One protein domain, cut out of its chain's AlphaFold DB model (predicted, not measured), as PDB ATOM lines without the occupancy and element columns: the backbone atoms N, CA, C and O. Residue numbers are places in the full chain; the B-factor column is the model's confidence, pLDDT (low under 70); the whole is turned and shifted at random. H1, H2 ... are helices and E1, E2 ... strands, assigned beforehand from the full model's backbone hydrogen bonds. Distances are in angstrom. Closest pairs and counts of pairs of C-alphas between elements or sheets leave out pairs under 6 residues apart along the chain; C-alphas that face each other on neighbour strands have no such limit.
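Overview. This is residues 611 to 715 of the 870 residues of an uncharacterized protein of Trametes pubescens (UniProt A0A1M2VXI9). Three helices, H2, H3 and H4, stand with their centres in a triangle, and the last part of H4, residues 657 to 663, packs on a small sheet of three short strands. H5 packs on the same face of that sheet, H1 is set off and touches no helix, and a long stretch with no named element, residues 672 to 704, winds between H4 and H1 on its way back to the sheet. The printed part has 105 residues with five named helices and three named strands, in the order H1 H2 H3 H4 E1 H5 E2 E3; the sheet runs E1 E2 E3, antiparallel. The class is mixed, helices and strands, with 48 residues in named elements, under half. The whole is compact and rounded, with a radius of gyration of the C-alphas of 12.7 A and spans of 35 by 30 by 25 A.

Arrangement. Start at H1, residues 611 to 617, which is apart from H2, residues 627 to 633. H2 and H3, residues 640 to 645, form a helical hairpin; they touch at C-alphas Val 630 and Val 640, 6.0 A apart. Look next at H4, residues 651 to 663: it touches H2 at a shallow tilt of 13 degrees, the same way, closest at C-alphas Thr 629 and Met 656, 6.4 A. H3 and H4 form a second helical hairpin and only just touch, with 3 pairs of C-alphas within 8 A; Leu 643 and Arg 655 are closest at 5.5 A. In the sheet, E2, residues 705 to 709, is the inner strand. Beside E1, residues 665 to 667, N 666 and O 706 are 3.0 A apart; beside E3, residues 712 to 714, its hairpin partner, N 707 and O 714 are 2.8 A apart. H4 is on the sheet, over E2 and E3, and stands up from it at 46 degrees; C-alphas Leu 661 and Cys 708 are closest at 5.7 A. H5, residues 668 to 671, is on the same face at a height over the sheet of 8.2 A. In H1, H2, H3 and H4 every O i to N i+4 pair is within hydrogen-bond range; H5 is too short for one.

Along the chain. Find C-alpha 611 at (3.017, 66.377, 99.780); from there H1 runs 9.9 A to C-alpha 617. H2 measures 10.2 A and H3 8.7 A. H4 begins at C-alpha 651, (23.741, 53.968, 107.833), and runs 18.0 A. After E1 and H5, look for E2, 12.8 A long, then E3, ending at C-alpha 714, (11.044, 72.614, 117.132).

Size, cuts and confidence. The two C-alphas farthest apart are those of Gly 648 and Asp 701, 37.7 A. The printed part has no cut, and the link from H5 to E2, 33 residues, is long. The mean pLDDT of the printed part is 86.3; look at residues 696 to 702 for values under 70.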
ATOM      1  N   HIS A 611       4.184  67.229 100.046       81.31
ATOM      2  CA  HIS A 611       3.017  66.377  99.780       81.31
ATOM      3  C   HIS A 611       3.216  65.583  98.477       81.31
ATOM      4  O   HIS A 611       2.948  64.380  98.420       81.31
ATOM      5  N   GLU A 612       3.696  66.246  97.425       84.06
ATOM      6  CA  GLU A 612       4.043  65.664  96.133       84.06
ATOM      7  C   GLU A 612       5.148  64.622  96.292       84.06
ATOM      8  O   GLU A 612       4.995  63.510  95.788       84.06
ATOM      9  N   LEU A 613       6.210  64.916  97.050       87.69
ATOM     10  CA  LEU A 613       7.274  63.946  97.315       87.69
ATOM     11  C   LEU A 613       6.746  62.680  98.011       87.69
ATOM     12  O   LEU A 613       7.007  61.572  97.541       87.69
ATOM     13  N   ILE A 614       5.977  62.821  99.097       88.69
ATOM     14  CA  ILE A 614       5.393  61.673  99.816       88.69
ATOM     15  C   ILE A 614       4.411  60.899  98.923       88.69
ATOM     16  O   ILE A 614       4.398  59.663  98.909       88.69
ATOM     17  N   SER A 615       3.633  61.603  98.099       87.69
ATOM     18  CA  SER A 615       2.753  60.976  97.109       87.69
ATOM     19  C   SER A 615       3.546  60.188  96.063       87.69
ATOM     20  O   SER A 615       3.191  59.057  95.750       87.69
ATOM     21  N   LEU A 616       4.654  60.725  95.556       90.50
ATOM     22  CA  LEU A 616       5.519  60.071  94.568       90.50
ATOM     23  C   LEU A 616       6.281  58.863  95.129       90.50
ATOM     24  O   LEU A 616       6.592  57.933  94.375       90.50
ATOM     25  N   LEU A 617       6.563  58.873  96.434       91.06
ATOM     26  CA  LEU A 617       7.160  57.758  97.171       91.06
ATOM     27  C   LEU A 617       6.150  56.698  97.602       91.06
ATOM     28  O   LEU A 617       6.559  55.576  97.908       91.06
ATOM     29  N   SER A 618       4.853  57.008  97.597       86.06
ATOM     30  CA  SER A 618       3.809  56.025  97.884       86.06
ATOM     31  C   SER A 618       3.949  54.825  96.955       86.06
ATOM     32  O   SER A 618       4.176  54.984  95.756       86.06
ATOM     33  N   LEU A 619       3.808  53.612  97.504       87.25
ATOM     34  CA  LEU A 619       3.981  52.361  96.750       87.25
ATOM     35  C   LEU A 619       5.423  52.173  96.208       87.25
ATOM     36  O   LEU A 619       5.702  51.285  95.409       87.25
ATOM     37  N   ARG A 620       6.352  53.005  96.685       89.19
ATOM     38  CA  ARG A 620       7.814  52.942  96.599       89.19
ATOM     39  C   ARG A 620       8.418  51.765  97.367       89.19
ATOM     40  O   ARG A 620       8.033  51.531  98.514       89.19
ATOM     41  N   SER A 621       9.442  51.095  96.845       86.56
ATOM     42  CA  SER A 621      10.319  50.203  97.618       86.56
ATOM     43  C   SER A 621      11.795  50.415  97.276       86.56
ATOM     44  O   SER A 621      12.143  50.871  96.181       86.56
ATOM     45  N   THR A 622      12.665  50.092  98.229       84.88
ATOM     46  CA  THR A 622      14.121  50.063  98.067       84.88
ATOM     47  C   THR A 622      14.646  48.678  98.430       84.88
ATOM     48  O   THR A 622      14.111  48.017  99.315       84.88
ATOM     49  N   THR A 623      15.697  48.228  97.740       79.25
ATOM     50  CA  THR A 623      16.397  46.982  98.096       79.25
ATOM     51  C   THR A 623      17.213  47.160  99.375       79.25
ATOM     52  O   THR A 623      17.253  46.268 100.218       79.25
ATOM     53  N   LYS A 624      17.851  48.327  99.529       82.25
ATOM     54  CA  LYS A 624      18.585  48.733 100.729       82.25
ATOM     55  C   LYS A 624      17.907  49.958 101.331       82.25
ATOM     56  O   LYS A 624      17.670  50.936 100.625       82.25
ATOM     57  N   ALA A 625      17.603  49.932 102.627       85.69
ATOM     58  CA  ALA A 625      16.917  51.045 103.290       85.69
ATOM     59  C   ALA A 625      17.713  52.366 103.202       85.69
ATOM     60  O   ALA A 625      17.138  53.429 103.005       85.69
ATOM     61  N   GLU A 626      19.043  52.285 103.262       86.12
ATOM     62  CA  GLU A 626      19.968  53.427 103.175       86.12
ATOM     63  C   GLU A 626      20.007  54.133 101.812       86.12
ATOM     64  O   GLU A 626      20.605  55.207 101.707       86.12
ATOM     65  N   ASP A 627      19.390  53.548 100.784       86.56
ATOM     66  CA  ASP A 627      19.294  54.137  99.450       86.56
ATOM     67  C   ASP A 627      18.136  55.139  99.328       86.56
ATOM     68  O   ASP A 627      18.150  55.960  98.414       86.56
ATOM     69  N   GLU A 628      17.126  55.083 100.209       90.69
ATOM     70  CA  GLU A 628      15.901  55.885 100.074       90.69
ATOM     71  C   GLU A 628      16.202  57.385 100.002       90.69
ATOM     72  O   GLU A 628      15.793  58.048  99.050       90.69
ATOM     73  N   THR A 629      16.948  57.910 100.978       91.81
ATOM     74  CA  THR A 629      17.281  59.339 101.046       91.81
ATOM     75  C   THR A 629      18.224  59.752  99.923       91.81
ATOM     76  O   THR A 629      18.019  60.788  99.299       91.81
ATOM     77  N   VAL A 630      19.200  58.906  99.582       88.75
ATOM     78  CA  VAL A 630      20.135  59.146  98.472       88.75
ATOM     79  C   VAL A 630      19.384  59.295  97.146       88.75
ATOM     80  O   VAL A 630      19.674  60.203  96.367       88.75
ATOM     81  N   ALA A 631      18.386  58.443  96.906       84.81
ATOM     82  CA  ALA A 631      17.612  58.431  95.669       84.81
ATOM     83  C   ALA A 631      16.690  59.652  95.501       84.81
ATOM     84  O   ALA A 631      16.306  59.969  94.376       84.81
ATOM     85  N   ILE A 632      16.333  60.358  96.578       87.44
ATOM     86  CA  ILE A 632      15.444  61.535  96.516       87.44
ATOM     87  C   ILE A 632      16.157  62.865  96.747       87.44
ATOM     88  O   ILE A 632      15.645  63.893  96.318       87.44
ATOM     89  N   SER A 633      17.343  62.875  97.358       86.38
ATOM     90  CA  SER A 633      18.079  64.109  97.664       86.38
ATOM     91  C   SER A 633      18.373  64.975  96.438       86.38
ATOM     92  O   SER A 633      18.339  66.199  96.538       86.38
ATOM     93  N   GLY A 634      18.582  64.361  95.267       78.81
ATOM     94  CA  GLY A 634      18.757  65.092  94.006       78.81
ATOM     95  C   GLY A 634      17.513  65.866  93.545       78.81
ATOM     96  O   GLY A 634      17.653  66.868  92.856       78.81
ATOM     97  N   LEU A 635      16.308  65.452  93.960       80.12
ATOM     98  CA  LEU A 635      15.048  66.158  93.670       80.12
ATOM     99  C   LEU A 635      14.820  67.365  94.593       80.12
ATOM    100  O   LEU A 635      13.964  68.199  94.322       80.12
ATOM    101  N   LEU A 636      15.557  67.435  95.700       83.06
ATOM    102  CA  LEU A 636      15.404  68.445  96.747       83.06
ATOM    103  C   LEU A 636      16.634  69.358  96.857       83.06
ATOM    104  O   LEU A 636      16.724  70.148  97.794       83.06
ATOM    105  N   SER A 637      17.579  69.244  95.917       79.88
ATOM    106  CA  SER A 637      18.837  70.004  95.893       79.88
ATOM    107  C   SER A 637      19.657  69.873  97.188       79.88
ATOM    108  O   SER A 637      20.264  70.838  97.647       79.88
ATOM    109  N   LEU A 638      19.663  68.674  97.783       85.88
ATOM    110  CA  LEU A 638      20.393  68.356  99.016       85.88
ATOM    111  C   LEU A 638      21.796  67.798  98.727       85.88
ATOM    112  O   LEU A 638      22.062  67.271  97.642       85.88
ATOM    113  N   ASP A 639      22.689  67.852  99.719       85.44
ATOM    114  CA  ASP A 639      24.048  67.318  99.613       85.44
ATOM    115  C   ASP A 639      24.047  65.786  99.738       85.44
ATOM    116  O   ASP A 639      24.128  65.191 100.818       85.44
ATOM    117  N   VAL A 640      23.982  65.133  98.578       85.88
ATOM    118  CA  VAL A 640      24.078  63.673  98.446       85.88
ATOM    119  C   VAL A 640      25.438  63.147  98.927       85.88
ATOM    120  O   VAL A 640      25.512  62.029  99.436       85.88
ATOM    121  N   GLY A 641      26.515  63.928  98.788       83.56
ATOM    122  CA  GLY A 641      27.863  63.530  99.197       83.56
ATOM    123  C   GLY A 641      27.959  63.326 100.706       83.56
ATOM    124  O   GLY A 641      28.477  62.301 101.155       83.56
ATOM    125  N   ALA A 642      27.367  64.238 101.480       90.12
ATOM    126  CA  ALA A 642      27.257  64.111 102.932       90.12
ATOM    127  C   ALA A 642      26.496  62.840 103.354       90.12
ATOM    128  O   ALA A 642      26.916  62.143 104.278       90.12
ATOM    129  N   LEU A 643      25.426  62.471 102.638       90.81
ATOM    130  CA  LEU A 643      24.694  61.224 102.900       90.81
ATOM    131  C   LEU A 643      25.510  59.977 102.544       90.81
ATOM    132  O   LEU A 643      25.511  59.003 103.299       90.81
ATOM    133  N   LEU A 644      26.215  59.988 101.410       87.44
ATOM    134  CA  LEU A 644      27.041  58.862 100.966       87.44
ATOM    135  C   LEU A 644      28.248  58.620 101.881       87.44
ATOM    136  O   LEU A 644      28.644  57.468 102.058       87.44
ATOM    137  N   ALA A 645      28.787  59.670 102.508       91.56
ATOM    138  CA  ALA A 645      29.856  59.556 103.500       91.56
ATOM    139  C   ALA A 645      29.427  58.762 104.755       91.56
ATOM    140  O   ALA A 645      30.263  58.167 105.438       91.56
ATOM    141  N   ILE A 646      28.123  58.704 105.047       93.06
ATOM    142  CA  ILE A 646      27.561  57.901 106.137       93.06
ATOM    143  C   ILE A 646      27.487  56.437 105.683       93.06
ATOM    144  O   ILE A 646      26.660  56.069 104.846       93.06
ATOM    145  N   THR A 647      28.339  55.592 106.263       91.75
ATOM    146  CA  THR A 647      28.451  54.150 105.978       91.75
ATOM    147  C   THR A 647      28.371  53.324 107.267       91.75
ATOM    148  O   THR A 647      28.526  53.873 108.360       91.75
ATOM    149  N   GLY A 648      28.118  52.015 107.162       90.75
ATOM    150  CA  GLY A 648      28.011  51.090 108.301       90.75
ATOM    151  C   GLY A 648      26.612  50.478 108.473       90.75
ATOM    152  O   GLY A 648      25.692  50.848 107.749       90.75
ATOM    153  N   PRO A 649      26.428  49.545 109.425       87.81
ATOM    154  CA  PRO A 649      25.182  48.780 109.584       87.81
ATOM    155  C   PRO A 649      23.964  49.635 109.980       87.81
ATOM    156  O   PRO A 649      22.826  49.260 109.723       87.81
ATOM    157  N   ASP A 650      24.194  50.800 110.580       91.19
ATOM    158  CA  ASP A 650      23.191  51.792 110.972       91.19
ATOM    159  C   ASP A 650      23.184  53.017 110.031       91.19
ATOM    160  O   ASP A 650      22.714  54.097 110.401       91.19
ATOM    161  N   ALA A 651      23.697  52.875 108.802       93.06
ATOM    162  CA  ALA A 651      23.741  53.968 107.833       93.06
ATOM    163  C   ALA A 651      22.342  54.503 107.496       93.06
ATOM    164  O   ALA A 651      22.162  55.716 107.459       93.06
ATOM    165  N   ALA A 652      21.341  53.636 107.312       93.00
ATOM    166  CA  ALA A 652      19.975  54.052 106.975       93.00
ATOM    167  C   ALA A 652      19.364  55.069 107.971       93.00
ATOM    168  O   ALA A 652      19.025  56.176 107.543       93.00
ATOM    169  N   PRO A 653      19.262  54.782 109.287       95.00
ATOM    170  CA  PRO A 653      18.713  55.748 110.239       95.00
ATOM    171  C   PRO A 653      19.570  57.017 110.369       95.00
ATOM    172  O   PRO A 653      19.018  58.109 110.518       95.00
ATOM    173  N   ARG A 654      20.905  56.917 110.269       95.56
ATOM    174  CA  ARG A 654      21.792  58.094 110.298       95.56
ATOM    175  C   ARG A 654      21.641  58.977 109.057       95.56
ATOM    176  O   ARG A 654      21.618  60.197 109.194       95.56
ATOM    177  N   ARG A 655      21.472  58.384 107.873       95.94
ATOM    178  CA  ARG A 655      21.178  59.105 106.626       95.94
ATOM    179  C   ARG A 655      19.809  59.772 106.670       95.94
ATOM    180  O   ARG A 655      19.694  60.889 106.190       95.94
ATOM    181  N   MET A 656      18.794  59.138 107.262       96.12
ATOM    182  CA  MET A 656      17.487  59.778 107.464       96.12
ATOM    183  C   MET A 656      17.586  60.999 108.385       96.12
ATOM    184  O   MET A 656      17.041  62.054 108.074       96.12
ATOM    185  N   ARG A 657      18.341  60.894 109.488       95.69
ATOM    186  CA  ARG A 657      18.623  62.037 110.369       95.69
ATOM    187  C   ARG A 657      19.306  63.181 109.616       95.69
ATOM    188  O   ARG A 657      18.840  64.311 109.691       95.69
ATOM    189  N   GLU A 658      20.389  62.886 108.902       96.31
ATOM    190  CA  GLU A 658      21.140  63.885 108.132       96.31
ATOM    191  C   GLU A 658      20.276  64.528 107.039       96.31
ATOM    192  O   GLU A 658      20.261  65.743 106.887       96.31
ATOM    193  N   PHE A 659      19.468  63.728 106.345       95.38
ATOM    194  CA  PHE A 659      18.515  64.206 105.348       95.38
ATOM    195  C   PHE A 659      17.520  65.224 105.934       95.38
ATOM    196  O   PHE A 659      17.322  66.295 105.362       95.38
ATOM    197  N   LEU A 660      16.928  64.932 107.099       94.56
ATOM    198  CA  LEU A 660      15.999  65.848 107.775       94.56
ATOM    199  C   LEU A 660      16.694  67.126 108.275       94.56
ATOM    200  O   LEU A 660      16.091  68.199 108.236       94.56
ATOM    201  N   LEU A 661      17.959  67.031 108.699       95.44
ATOM    202  CA  LEU A 661      18.769  68.189 109.086       95.44
ATOM    203  C   LEU A 661      19.057  69.105 107.893       95.44
ATOM    204  O   LEU A 661      18.914  70.319 108.021       95.44
ATOM    205  N   GLN A 662      19.403  68.537 106.735       94.62
ATOM    206  CA  GLN A 662      19.632  69.312 105.513       94.62
ATOM    207  C   GLN A 662      18.346  69.947 104.972       94.62
ATOM    208  O   GLN A 662      18.387  71.077 104.489       94.62
ATOM    209  N   LEU A 663      17.199  69.265 105.094       91.19
ATOM    210  CA  LEU A 663      15.897  69.860 104.771       91.19
ATOM    211  C   LEU A 663      15.595  71.093 105.630       91.19
ATOM    212  O   LEU A 663      14.951  72.024 105.144       91.19
ATOM    213  N   PHE A 664      16.072  71.107 106.882       92.31
ATOM    214  CA  PHE A 664      15.924  72.162 107.888       92.31
ATOM    215  C   PHE A 664      14.470  72.478 108.276       92.31
ATOM    216  O   PHE A 664      14.099  72.321 109.436       92.31
ATOM    217  N   LYS A 665      13.619  72.890 107.332       91.19
ATOM    218  CA  LYS A 665      12.176  73.067 107.527       91.19
ATOM    219  C   LYS A 665      11.440  71.796 107.124       91.19
ATOM    220  O   LYS A 665      11.364  71.480 105.942       91.19
ATOM    221  N   VAL A 666      10.850  71.109 108.095       90.38
ATOM    222  CA  VAL A 666      10.157  69.829 107.882       90.38
ATOM    223  C   VAL A 666       8.668  69.941 108.226       90.38
ATOM    224  O   VAL A 666       8.321  70.663 109.163       90.38
ATOM    225  N   PRO A 667       7.767  69.251 107.503       89.56
ATOM    226  CA  PRO A 667       6.345  69.226 107.842       89.56
ATOM    227  C   PRO A 667       6.111  68.658 109.245       89.56
ATOM    228  O   PRO A 667       6.558  67.551 109.550       89.56
ATOM    229  N   ILE A 668       5.373  69.386 110.089       87.88
ATOM    230  CA  ILE A 668       5.109  68.949 111.474       87.88
ATOM    231  C   ILE A 668       4.224  67.696 111.521       87.88
ATOM    232  O   ILE A 668       4.283  66.917 112.468       87.88
ATOM    233  N   VAL A 669       3.473  67.443 110.441       86.38
ATOM    234  CA  VAL A 669       2.629  66.252 110.290       86.38
ATOM    235  C   VAL A 669       3.427  64.943 110.382       86.38
ATOM    236  O   VAL A 669       2.910  63.916 110.819       86.38
ATOM    237  N   LEU A 670       4.729  64.977 110.066       88.06
ATOM    238  CA  LEU A 670       5.612  63.822 110.222       88.06
ATOM    239  C   LEU A 670       5.619  63.299 111.664       88.06
ATOM    240  O   LEU A 670       5.673  62.088 111.854       88.06
ATOM    241  N   ALA A 671       5.504  64.172 112.668       86.56
ATOM    242  CA  ALA A 671       5.499  63.783 114.077       86.56
ATOM    243  C   ALA A 671       4.182  63.137 114.537       86.56
ATOM    244  O   ALA A 671       4.181  62.425 115.539       86.56
ATOM    245  N   VAL A 672       3.084  63.317 113.793       82.25
ATOM    246  CA  VAL A 672       1.757  62.794 114.164       82.25
ATOM    247  C   VAL A 672       1.298  61.614 113.311       82.25
ATOM    248  O   VAL A 672       0.241  61.072 113.585       82.25
ATOM    249  N   HIS A 673       2.051  61.182 112.294       79.81
ATOM    250  CA  HIS A 673       1.693  60.001 111.495       79.81
ATOM    251  C   HIS A 673       2.140  58.677 112.112       79.81
ATOM    252  O   HIS A 673       3.298  58.519 112.498       79.81
ATOM    253  N   ALA A 674       1.250  57.682 112.101       74.75
ATOM    254  CA  ALA A 674       1.547  56.330 112.558       74.75
ATOM    255  C   ALA A 674       2.488  55.640 111.557       74.75
ATOM    256  O   ALA A 674       2.063  55.116 110.531       74.75
ATOM    257  N   THR A 675       3.791  55.701 111.831       78.31
ATOM    258  CA  THR A 675       4.850  55.112 111.003       78.31
ATOM    259  C   THR A 675       5.965  54.573 111.895       78.31
ATOM    260  O   THR A 675       6.173  55.113 112.987       78.31
ATOM    261  N   PRO A 676       6.731  53.556 111.450       81.94
ATOM    262  CA  PRO A 676       7.929  53.132 112.168       81.94
ATOM    263  C   PRO A 676       8.864  54.323 112.392       81.94
ATOM    264  O   PRO A 676       9.195  55.031 111.440       81.94
ATOM    265  N   ARG A 677       9.284  54.556 113.639       85.44
ATOM    266  CA  ARG A 677      10.083  55.726 114.035       85.44
ATOM    267  C   ARG A 677      11.580  55.437 114.064       85.44
ATOM    268  O   ARG A 677      12.007  54.293 114.241       85.44
ATOM    269  N   LEU A 678      12.394  56.480 113.913       89.25
ATOM    270  CA  LEU A 678      13.828  56.384 114.180       89.25
ATOM    271  C   LEU A 678      14.068  56.103 115.666       89.25
ATOM    272  O   LEU A 678      13.467  56.732 116.528       89.25
ATOM    273  N   ARG A 679      15.014  55.209 115.970       87.38
ATOM    274  CA  ARG A 679      15.489  54.943 117.340       87.38
ATOM    275  C   ARG A 679      16.783  55.714 117.623       87.38
ATOM    276  O   ARG A 679      17.783  55.139 118.038       87.38
ATOM    277  N   LEU A 680      16.781  57.014 117.317       88.44
ATOM    278  CA  LEU A 680      17.918  57.919 117.518       88.44
ATOM    279  C   LEU A 680      17.557  59.028 118.523       88.44
ATOM    280  O   LEU A 680      16.446  59.564 118.451       88.44
ATOM    281  N   PRO A 681      18.477  59.424 119.427       85.94
ATOM    282  CA  PRO A 681      18.244  60.529 120.358       85.94
ATOM    283  C   PRO A 681      17.832  61.819 119.633       85.94
ATOM    284  O   PRO A 681      18.462  62.204 118.649       85.94
ATOM    285  N   GLY A 682      16.763  62.467 120.103       86.00
ATOM    286  CA  GLY A 682      16.195  63.681 119.498       86.00
ATOM    287  C   GLY A 682      15.330  63.454 118.247       86.00
ATOM    288  O   GLY A 682      14.664  64.377 117.789       86.00
ATOM    289  N   PHE A 683      15.287  62.235 117.699       90.56
ATOM    290  CA  PHE A 683      14.613  61.927 116.427       90.56
ATOM    291  C   PHE A 683      13.516  60.856 116.547       90.56
ATOM    292  O   PHE A 683      13.030  60.369 115.535       90.56
ATOM    293  N   LEU A 684      13.059  60.533 117.762       86.12
ATOM    294  CA  LEU A 684      11.964  59.569 117.990       86.12
ATOM    295  C   LEU A 684      10.619  60.003 117.370       86.12
ATOM    296  O   LEU A 684       9.734  59.180 117.159       86.12
ATOM    297  N   TRP A 685      10.465  61.292 117.057       86.50
ATOM    298  CA  TRP A 685       9.309  61.840 116.340       86.50
ATOM    299  C   TRP A 685       9.356  61.555 114.831       86.50
ATOM    300  O   TRP A 685       8.327  61.611 114.164       86.50
ATOM    301  N   ALA A 686      10.540  61.299 114.271       90.25
ATOM    302  CA  ALA A 686      10.747  61.239 112.833       90.25
ATOM    303  C   ALA A 686      10.483  59.829 112.284       90.25
ATOM    304  O   ALA A 686      10.825  58.832 112.936       90.25
ATOM    305  N   PRO A 687       9.900  59.711 111.078       90.50
ATOM    306  CA  PRO A 687       9.739  58.423 110.419       90.50
ATOM    307  C   PRO A 687      11.102  57.805 110.091       90.50
ATOM    308  O   PRO A 687      12.057  58.494 109.735       90.50
ATOM    309  N   ARG A 688      11.175  56.479 110.178       90.44
ATOM    310  CA  ARG A 688      12.334  55.685 109.760       90.44
ATOM    311  C   ARG A 688      12.476  55.646 108.240       90.44
ATOM    312  O   ARG A 688      13.593  55.603 107.743       90.44
ATOM    313  N   GLU A 689      11.345  55.633 107.537       89.25
ATOM    314  CA  GLU A 689      11.234  55.511 106.083       89.25
ATOM    315  C   GLU A 689      10.145  56.475 105.591       89.25
ATOM    316  O   GLU A 689       9.018  56.431 106.092       89.25
ATOM    317  N   LEU A 690      10.445  57.326 104.609       91.06
ATOM    318  CA  LEU A 690       9.485  58.320 104.100       91.06
ATOM    319  C   LEU A 690       8.416  57.689 103.203       91.06
ATOM    320  O   LEU A 690       7.264  58.101 103.235       91.06
ATOM    321  N   ARG A 691       8.754  56.634 102.458       87.94
ATOM    322  CA  ARG A 691       7.825  55.879 101.596       87.94
ATOM    323  C   ARG A 691       6.667  55.210 102.346       87.94
ATOM    324  O   ARG A 691       5.697  54.808 101.709       87.94
ATOM    325  N   ARG A 692       6.798  55.026 103.669       84.50
ATOM    326  CA  ARG A 692       5.745  54.482 104.549       84.50
ATOM    327  C   ARG A 692       4.846  55.574 105.129       84.50
ATOM    328  O   ARG A 692       3.853  55.259 105.772       84.50
ATOM    329  N   VAL A 693       5.195  56.844 104.934       85.88
ATOM    330  CA  VAL A 693       4.372  57.963 105.383       85.88
ATOM    331  C   VAL A 693       3.173  58.090 104.439       85.88
ATOM    332  O   VAL A 693       3.364  58.175 103.223       85.88
ATOM    333  N   PRO A 694       1.932  58.089 104.950       77.88
ATOM    334  CA  PRO A 694       0.766  58.308 104.109       77.88
ATOM    335  C   PRO A 694       0.726  59.772 103.631       77.88
ATOM    336  O   PRO A 694       1.049  60.673 104.400       77.88
ATOM    337  N   PRO A 695       0.292  60.046 102.386       74.31
ATOM    338  CA  PRO A 695       0.141  61.421 101.902       74.31
ATOM    339  C   PRO A 695      -1.051  62.157 102.540       74.31
ATOM    340  O   PRO A 695      -1.091  63.385 102.540       74.31
ATOM    341  N   ALA A 696      -2.028  61.424 103.089       69.62
ATOM    342  CA  ALA A 696      -3.156  62.011 103.811       69.62
ATOM    343  C   ALA A 696      -2.649  62.840 105.000       69.62
ATOM    344  O   ALA A 696      -1.803  62.359 105.733       69.62
ATOM    345  N   GLY A 697      -3.162  64.058 105.201       62.62
ATOM    346  CA  GLY A 697      -2.723  64.963 106.277       62.62
ATOM    347  C   GLY A 697      -1.662  65.989 105.860       62.62
ATOM    348  O   GLY A 697      -1.472  66.988 106.551       62.62
ATOM    349  N   PHE A 698      -1.019  65.822 104.700       68.38
ATOM    350  CA  PHE A 698      -0.181  66.872 104.121       68.38
ATOM    351  C   PHE A 698      -1.050  67.889 103.363       68.38
ATOM    352  O   PHE A 698      -1.908  67.516 102.565       68.38
ATOM    353  N   ARG A 699      -0.822  69.187 103.594       63.78
ATOM    354  CA  ARG A 699      -1.498  70.275 102.864       63.78
ATOM    355  C   ARG A 699      -0.712  70.626 101.596       63.78
ATOM    356  O   ARG A 699       0.507  70.778 101.671       63.78
ATOM    357  N   THR A 700      -1.410  70.813 100.474       56.50
ATOM    358  CA  THR A 700      -0.823  71.167  99.163       56.50
ATOM    359  C   THR A 700      -0.141  72.538  99.154       56.50
ATOM    360  O   THR A 700       0.796  72.752  98.397       56.50
ATOM    361  N   ASP A 701      -0.541  73.445 100.048       58.31
ATOM    362  CA  ASP A 701      -0.061  74.834 100.069       58.31
ATOM    363  C   ASP A 701       1.081  75.035 101.076       58.31
ATOM    364  O   ASP A 701       1.174  76.065 101.744       58.31
ATOM    365  N   SER A 702       1.958  74.036 101.222       62.78
ATOM    366  CA  SER A 702       3.030  74.010 102.226       62.78
ATOM    367  C   SER A 702       2.507  74.228 103.652       62.78
ATOM    368  O   SER A 702       2.730  75.271 104.262       62.78
ATOM    369  N   GLY A 703       1.810  73.210 104.171       70.81
ATOM    370  CA  GLY A 703       1.283  73.171 105.541       70.81
ATOM    371  C   GLY A 703       2.319  73.471 106.640       70.81
ATOM    372  O   GLY A 703       3.503  73.652 106.349       70.81
ATOM    373  N   PRO A 704       1.894  73.526 107.913       82.94
ATOM    374  CA  PRO A 704       2.746  73.983 109.010       82.94
ATOM    375  C   PRO A 704       4.072  73.207 109.081       82.94
ATOM    376  O   PRO A 704       4.125  71.980 108.928       82.94
ATOM    377  N   LYS A 705       5.169  73.946 109.289       89.12
ATOM    378  CA  LYS A 705       6.539  73.415 109.307       89.12
ATOM    379  C   LYS A 705       7.231  73.729 110.620       89.12
ATOM    380  O   LYS A 705       7.065  74.812 111.170       89.12
ATOM    381  N   GLY A 706       8.053  72.790 111.061       90.62
ATOM    382  CA  GLY A 706       8.966  72.955 112.179       90.62
ATOM    383  C   GLY A 706      10.411  73.045 111.711       90.62
ATOM    384  O   GLY A 706      10.739  72.732 110.564       90.62
ATOM    385  N   ILE A 707      11.279  73.468 112.622       94.81
ATOM    386  CA  ILE A 707      12.721  73.531 112.428       94.81
ATOM    387  C   ILE A 707      13.337  72.240 112.966       94.81
ATOM    388  O   ILE A 707      13.275  71.956 114.163       94.81
ATOM    389  N   CYS A 708      13.942  71.456 112.082       94.31
ATOM    390  CA  CYS A 708      14.745  70.303 112.449       94.31
ATOM    391  C   CYS A 708      16.135  70.770 112.902       94.31
ATOM    392  O   CYS A 708      16.860  71.438 112.167       94.31
ATOM    393  N   THR A 709      16.501  70.422 114.130       94.69
ATOM    394  CA  THR A 709      17.799  70.728 114.739       94.69
ATOM    395  C   THR A 709      18.524  69.438 115.106       94.69
ATOM    396  O   THR A 709      17.925  68.363 115.167       94.69
ATOM    397  N   ALA A 710      19.812  69.535 115.442       92.06
ATOM    398  CA  ALA A 710      20.591  68.388 115.912       92.06
ATOM    399  C   ALA A 710      19.991  67.700 117.157       92.06
ATOM    400  O   ALA A 710      20.276  66.518 117.375       92.06
ATOM    401  N   PHE A 711      19.172  68.425 117.933       88.25
ATOM    402  CA  PHE A 711      18.510  67.971 119.159       88.25
ATOM    403  C   PHE A 711      17.062  67.502 118.949       88.25
ATOM    404  O   PHE A 711      16.486  66.909 119.858       88.25
ATOM    405  N   GLY A 712      16.483  67.737 117.768       89.75
ATOM    406  CA  GLY A 712      15.125  67.323 117.417       89.75
ATOM    407  C   GLY A 712      14.310  68.398 116.706       89.75
ATOM    408  O   GLY A 712      14.864  69.360 116.172       89.75
ATOM    409  N   LEU A 713      12.991  68.208 116.663       91.00
ATOM    410  CA  LEU A 713      12.050  69.102 115.987       91.00
ATOM    411  C   LEU A 713      11.545  70.198 116.927       91.00
ATOM    412  O   LEU A 713      10.994  69.903 117.983       91.00
ATOM    413  N   VAL A 714      11.671  71.450 116.495       92.44
ATOM    414  CA  VAL A 714      11.044  72.614 117.132       92.44
ATOM    415  C   VAL A 714       9.860  73.044 116.272       92.44
ATOM    416  O   VAL A 714      10.043  73.420 115.116       92.44
ATOM    417  N   ALA A 715       8.646  72.952 116.805       90.00
ATOM    418  CA  ALA A 715       7.410  73.181 116.064       90.00
ATOM    419  C   ALA A 715       6.281  73.651 116.989       90.00
ATOM    420  O   ALA A 715       6.308  73.379 118.189       90.00
TER     421      ALA A 715